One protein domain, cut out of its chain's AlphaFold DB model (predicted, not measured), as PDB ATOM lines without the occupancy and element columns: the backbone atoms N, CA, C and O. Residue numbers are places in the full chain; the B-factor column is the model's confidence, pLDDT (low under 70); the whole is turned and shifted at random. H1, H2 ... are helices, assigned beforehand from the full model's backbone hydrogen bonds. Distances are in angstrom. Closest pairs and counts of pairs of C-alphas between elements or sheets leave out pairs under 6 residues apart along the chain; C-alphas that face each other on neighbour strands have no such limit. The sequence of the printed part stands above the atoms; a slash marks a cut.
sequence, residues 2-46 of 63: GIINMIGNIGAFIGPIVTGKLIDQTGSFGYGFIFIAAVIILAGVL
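This is residues 2 to 46 of the 63 residues of the protein "MFS domain-containing protein" of Candidatus Fischerbacteria bacterium RBG_13_37_8 (UniProt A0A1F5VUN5). A narrow V of two helices: the long H1 runs to a tight link, and the shorter H2 folds back beside its later part and spreads away from it. Residues 2 to 14 of H1 and 40 to 46 of H2 stick out. The 45 printed residues, with two named helices and no named strand, are all helix in class, loose with a radius of gyration of the C-alphas of 11.9 A, and span 37 by 22 by 9 A.

H1, residues 2 to 26, and H2, residues 29 to 46, form a helical hairpin. H1 touches H2 with residues 19 to 23 alone, and H2 touches H1 with residues 29 to 36 alone; their closest C-alphas, those of Thr 19 and Gly 32, are 5.2 A apart. They run opposite ways at a shallow tilt of 34 degrees, only just short of steep. In H2 every O i to N i+4 pair is within hydrogen-bond range; in H1, 19 of 21 are.

H1 is 36.3 A long from C-alpha 2 at (207.002, 100.167, 155.515). H2 is 26.1 A long and ends with C-alpha 46 at (206.369, 79.620, 155.963).

The C-alphas farthest apart, those of Gly 2 and Gly 27, are 37.5 A apart. The printed part has no cut, and no printed residue is under 70 in pLDDT.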
ATOM      1  N   GLY A   2     207.312  99.784 154.122       87.25
ATOM      2  CA  GLY A   2     207.002 100.167 155.515       87.25
ATOM      3  C   GLY A   2     206.531  99.032 156.440       87.25
ATOM      4  O   GLY A   2     207.061  98.892 157.536       87.25
ATOM      5  N   ILE A   3     205.603  98.181 155.983       91.06
ATOM      6  CA  ILE A   3     205.054  97.081 156.804       91.06
ATOM      7  C   ILE A   3     206.130  96.043 157.154       91.06
ATOM      8  O   ILE A   3     206.239  95.628 158.301       91.06
ATOM      9  N   ILE A   4     206.971  95.668 156.185       89.56
ATOM     10  CA  ILE A   4     208.045  94.684 156.396       89.56
ATOM     11  C   ILE A   4     209.061  95.209 157.419       89.56
ATOM     12  O   ILE A   4     209.430  94.491 158.343       89.56
ATOM     13  N   ASN A   5     209.466  96.477 157.297       90.88
ATOM     14  CA  ASN A   5     210.411  97.099 158.227       90.88
ATOM     15  C   ASN A   5     209.844  97.199 159.655       90.88
ATOM     16  O   ASN A   5     210.545  96.952 160.632       90.88
ATOM     17  N   MET A   6     208.556  97.523 159.784       95.19
ATOM     18  CA  MET A   6     207.873  97.546 161.078       95.19
ATOM     19  C   MET A   6     207.840  96.156 161.726       95.19
ATOM     20  O   MET A   6     208.182  96.029 162.899       95.19
ATOM     21  N   ILE A   7     207.475  95.116 160.968       93.50
ATOM     22  CA  ILE A   7     207.459  93.731 161.463       93.50
ATOM     23  C   ILE A   7     208.865  93.303 161.900       93.50
ATOM     24  O   ILE A   7     209.019  92.723 162.974       93.50
ATOM     25  N   GLY A   8     209.893  93.646 161.116       91.00
ATOM     26  CA  GLY A   8     211.292  93.386 161.463       91.00
ATOM     27  C   GLY A   8     211.709  94.047 162.780       91.00
ATOM     28  O   GLY A   8     212.266  93.379 163.648       91.00
ATOM     29  N   ASN A   9     211.371  95.324 162.976       93.12
ATOM     30  CA  ASN A   9     211.683  96.045 164.215       93.12
ATOM     31  C   ASN A   9     210.952  95.475 165.442       93.12
ATOM     32  O   ASN A   9     211.540  95.380 166.518       93.12
ATOM     33  N   ILE A  10     209.695  95.047 165.293       95.50
ATOM     34  CA  ILE A  10     208.943  94.401 166.380       95.50
ATOM     35  C   ILE A  10     209.563  93.045 166.729       95.50
ATOM     36  O   ILE A  10     209.770  92.745 167.906       95.50
ATOM     37  N   GLY A  11     209.912  92.242 165.723       90.50
ATOM     38  CA  GLY A  11     210.598  90.967 165.928       90.50
ATOM     39  C   GLY A  11     211.945  91.141 166.633       90.50
ATOM     40  O   GLY A  11     212.253  90.388 167.554       90.50
ATOM     41  N   ALA A  12     212.707  92.176 166.268       88.12
ATOM     42  CA  ALA A  12     213.988  92.499 166.892       88.12
ATOM     43  C   ALA A  12     213.858  92.948 168.357       88.12
ATOM     44  O   ALA A  12     214.761  92.693 169.148       88.12
ATOM     45  N   PHE A  13     212.741  93.571 168.745       93.75
ATOM     46  CA  PHE A  13     212.469  93.926 170.141       93.75
ATOM     47  C   PHE A  13     211.995  92.722 170.970       93.75
ATOM     48  O   PHE A  13     212.441  92.516 172.098       93.75
ATOM     49  N   ILE A  14     211.106  91.898 170.411       94.00
ATOM     50  CA  ILE A  14     210.510  90.757 171.122       94.00
ATOM     51  C   ILE A  14     211.492  89.582 171.232       94.00
ATOM     52  O   ILE A  14     211.523  88.905 172.259       94.00
ATOM     53  N   GLY A  15     212.321  89.349 170.211       90.00
ATOM     54  CA  GLY A  15     213.260  88.226 170.149       90.00
ATOM     55  C   GLY A  15     214.178  88.112 171.374       90.00
ATOM     56  O   GLY A  15     214.185  87.052 172.008       90.00
ATOM     57  N   PRO A  16     214.900  89.176 171.772       90.75
ATOM     58  CA  PRO A  16     215.755  89.167 172.959       90.75
ATOM     59  C   PRO A  16     214.984  88.973 174.266       90.75
ATOM     60  O   PRO A  16     215.473  88.285 175.153       90.75
ATOM     61  N   ILE A  17     213.768  89.519 174.386       92.50
ATOM     62  CA  ILE A  17     212.941  89.369 175.595       92.50
ATOM     63  C   ILE A  17     212.531  87.905 175.781       92.50
ATOM     64  O   ILE A  17     212.622  87.364 176.882       92.50
ATOM     65  N   VAL A  18     212.085  87.254 174.705       91.31
ATOM     66  CA  VAL A  18     211.681  85.842 174.739       91.31
ATOM     67  C   VAL A  18     212.893  84.939 174.953       91.31
ATOM     68  O   VAL A  18     212.849  84.052 175.801       91.31
ATOM     69  N   THR A  19     213.989  85.199 174.238       89.69
ATOM     70  CA  THR A  19     215.228  84.419 174.369       89.69
ATOM     71  C   THR A  19     215.823  84.568 175.771       89.69
ATOM     72  O   THR A  19     216.205  83.569 176.369       89.69
ATOM     73  N   GLY A  20     215.832  85.781 176.331       88.25
ATOM     74  CA  GLY A  20     216.276  86.052 177.699       88.25
ATOM     75  C   GLY A  20     215.450  85.289 178.729       88.25
ATOM     76  O   GLY A  20     216.010  84.516 179.493       88.25
ATOM     77  N   LYS A  21     214.113  85.376 178.664       88.75
ATOM     78  CA  LYS A  21     213.231  84.598 179.555       88.75
ATOM     79  C   LYS A  21     213.451  83.090 179.450       88.75
ATOM     80  O   LYS A  21     213.350  82.387 180.452       88.75
ATOM     81  N   LEU A  22     213.728  82.585 178.250       86.94
ATOM     82  CA  LEU A  22     213.991  81.165 178.041       86.94
ATOM     83  C   LEU A  22     215.330  80.743 178.658       86.94
ATOM     84  O   LEU A  22     215.418  79.677 179.266       86.94
ATOM     85  N   ILE A  23     216.358  81.585 178.543       87.38
ATOM     86  CA  ILE A  23     217.654  81.371 179.195       87.38
ATOM     87  C   ILE A  23     217.496  81.443 180.719       87.38
ATOM     88  O   ILE A  23     218.003  80.563 181.405       87.38
ATOM     89  N   ASP A  24     216.736  82.408 181.243       86.50
ATOM     90  CA  ASP A  24     216.493  82.571 182.683       86.50
ATOM     91  C   ASP A  24     215.791  81.349 183.296       86.50
ATOM     92  O   ASP A  24     216.110  80.934 184.408       86.50
ATOM     93  N   GLN A  25     214.847  80.741 182.570       85.44
ATOM     94  CA  GLN A  25     214.119  79.555 183.033       85.44
ATOM     95  C   GLN A  25     214.931  78.262 182.927       85.44
ATOM     96  O   GLN A  25     214.775  77.366 183.754       85.44
ATOM     97  N   THR A  26     215.767  78.137 181.896       84.56
ATOM     98  CA  THR A  26     216.535  76.909 181.635       84.56
ATOM     99  C   THR A  26     217.935  76.934 182.247       84.56
ATOM    100  O   THR A  26     218.584  75.893 182.329       84.56
ATOM    101  N   GLY A  27     218.422  78.110 182.647       79.81
ATOM    102  CA  GLY A  27     219.777  78.335 183.149       79.81
ATOM    103  C   GLY A  27     220.879  78.120 182.104       79.81
ATOM    104  O   GLY A  27     222.056  78.145 182.454       79.81
ATOM    105  N   SER A  28     220.532  77.882 180.832       77.81
ATOM    106  CA  SER A  28     221.486  77.524 179.782       77.81
ATOM    107  C   SER A  28     221.238  78.288 178.488       77.81
ATOM    108  O   SER A  28     220.153  78.265 177.906       77.81
ATOM    109  N   PHE A  29     222.310  78.890 177.971       81.44
ATOM    110  CA  PHE A  29     222.326  79.568 176.676       81.44
ATOM    111  C   PHE A  29     221.996  78.635 175.501       81.44
ATOM    112  O   PHE A  29     221.518  79.103 174.467       81.44
ATOM    113  N   GLY A  30     222.195  77.319 175.657       85.44
ATOM    114  CA  GLY A  30     221.903  76.332 174.616       85.44
ATOM    115  C   GLY A  30     220.442  76.363 174.159       85.44
ATOM    116  O   GLY A  30     220.173  76.329 172.960       85.44
ATOM    117  N   TYR A  31     219.499  76.522 175.090       83.06
ATOM    118  CA  TYR A  31     218.074  76.614 174.757       83.06
ATOM    119  C   TYR A  31     217.717  77.917 174.037       83.06
ATOM    120  O   TYR A  31     216.849  77.910 173.164       83.06
ATOM    121  N   GLY A  32     218.428  79.013 174.325       84.56
ATOM    122  CA  GLY A  32     218.293  80.268 173.584       84.56
ATOM    123  C   GLY A  32     218.692  80.121 172.112       84.56
ATOM    124  O   GLY A  32     217.967  80.566 171.223       84.56
ATOM    125  N   PHE A  33     219.797  79.424 171.831       87.31
ATOM    126  CA  PHE A  33     220.225  79.157 170.453       87.31
ATOM    127  C   PHE A  33     219.279  78.210 169.710       87.31
ATOM    128  O   PHE A  33     218.958  78.459 168.547       87.31
ATOM    129  N   ILE A  34     218.790  77.160 170.377       90.25
ATOM    130  CA  ILE A  34     217.807  76.232 169.798       90.25
ATOM    131  C   ILE A  34     216.515  76.972 169.432       90.25
ATOM    132  O   ILE A  34     215.954  76.735 168.364       90.25
ATOM    133  N   PHE A  35     216.068  77.908 170.273       89.06
ATOM    134  CA  PHE A  35     214.895  78.730 169.989       89.06
ATOM    135  C   PHE A  35     215.073  79.578 168.726       89.06
ATOM    136  O   PHE A  35     214.223  79.542 167.837       89.06
ATOM    137  N   ILE A  36     216.199  80.286 168.597       90.69
ATOM    138  CA  ILE A  36     216.486  81.094 167.403       90.69
ATOM    139  C   ILE A  36     216.558  80.207 166.152       90.69
ATOM    140  O   ILE A  36     215.967  80.545 165.125       90.69
ATOM    141  N   ALA A  37     217.227  79.055 166.240       93.44
ATOM    142  CA  ALA A  37     217.307  78.101 165.137       93.44
ATOM    143  C   ALA A  37     215.913  77.625 164.694       93.44
ATOM    144  O   ALA A  37     215.612  77.624 163.499       93.44
ATOM    145  N   ALA A  38     215.031  77.298 165.643       93.44
ATOM    146  CA  ALA A  38     213.660  76.892 165.354       93.44
ATOM    147  C   ALA A  38     212.847  78.006 164.670       93.44
ATOM    148  O   ALA A  38     212.128  77.735 163.709       93.44
ATOM    149  N   VAL A  39     212.991  79.260 165.111       93.19
ATOM    150  CA  VAL A  39     212.295  80.416 164.519       93.19
ATOM    151  C   VAL A  39     212.727  80.653 163.069       93.19
ATOM    152  O   VAL A  39     211.878  80.907 162.216       93.19
ATOM    153  N   ILE A  40     214.021  80.530 162.761       92.06
ATOM    154  CA  ILE A  40     214.535  80.700 161.390       92.06
ATOM    155  C   ILE A  40     214.035  79.579 160.478       92.06
ATOM    156  O   ILE A  40     213.597  79.846 159.359       92.06
ATOM    157  N   ILE A  41     214.058  78.334 160.959       95.81
ATOM    158  CA  ILE A  41     213.529  77.193 160.204       95.81
ATOM    159  C   ILE A  41     212.040  77.400 159.922       95.81
ATOM    160  O   ILE A  41     211.609  77.254 158.779       95.81
ATOM    161  N   LEU A  42     211.263  77.804 160.930       94.75
ATOM    162  CA  LEU A  42     209.841  78.092 160.769       94.75
ATOM    163  C   LEU A  42     209.605  79.203 159.740       94.75
ATOM    164  O   LEU A  42     208.753  79.050 158.869       94.75
ATOM    165  N   ALA A  43     210.379  80.290 159.794       91.62
ATOM    166  CA  ALA A  43     210.295  81.367 158.811       91.62
ATOM    167  C   ALA A  43     210.575  80.863 157.387       91.62
ATOM    168  O   ALA A  43     209.826  81.183 156.467       91.62
ATOM    169  N   GLY A  44     211.599  80.023 157.211       93.06
ATOM    170  CA  GLY A  44     211.904  79.389 155.929       93.06
ATOM    171  C   GLY A  44     210.756  78.520 155.416       93.06
ATOM    172  O   GLY A  44     210.365  78.646 154.260       93.06
ATOM    173  N   VAL A  45     210.161  77.697 156.285       95.38
ATOM    174  CA  VAL A  45     209.021  76.828 155.938       95.38
ATOM    175  C   VAL A  45     207.787  77.644 155.542       95.38
ATOM    176  O   VAL A  45     207.117  77.311 154.567       95.38
ATOM    177  N   LEU A  46     207.506  78.740 156.250       92.44
ATOM    178  CA  LEU A  46     206.369  79.620 155.963       92.44
ATOM    179  C   LEU A  46     206.493  80.351 154.618       92.44
ATOM    180  O   LEU A  46     205.476  80.733 154.042       92.44
TER     181      LEU A  46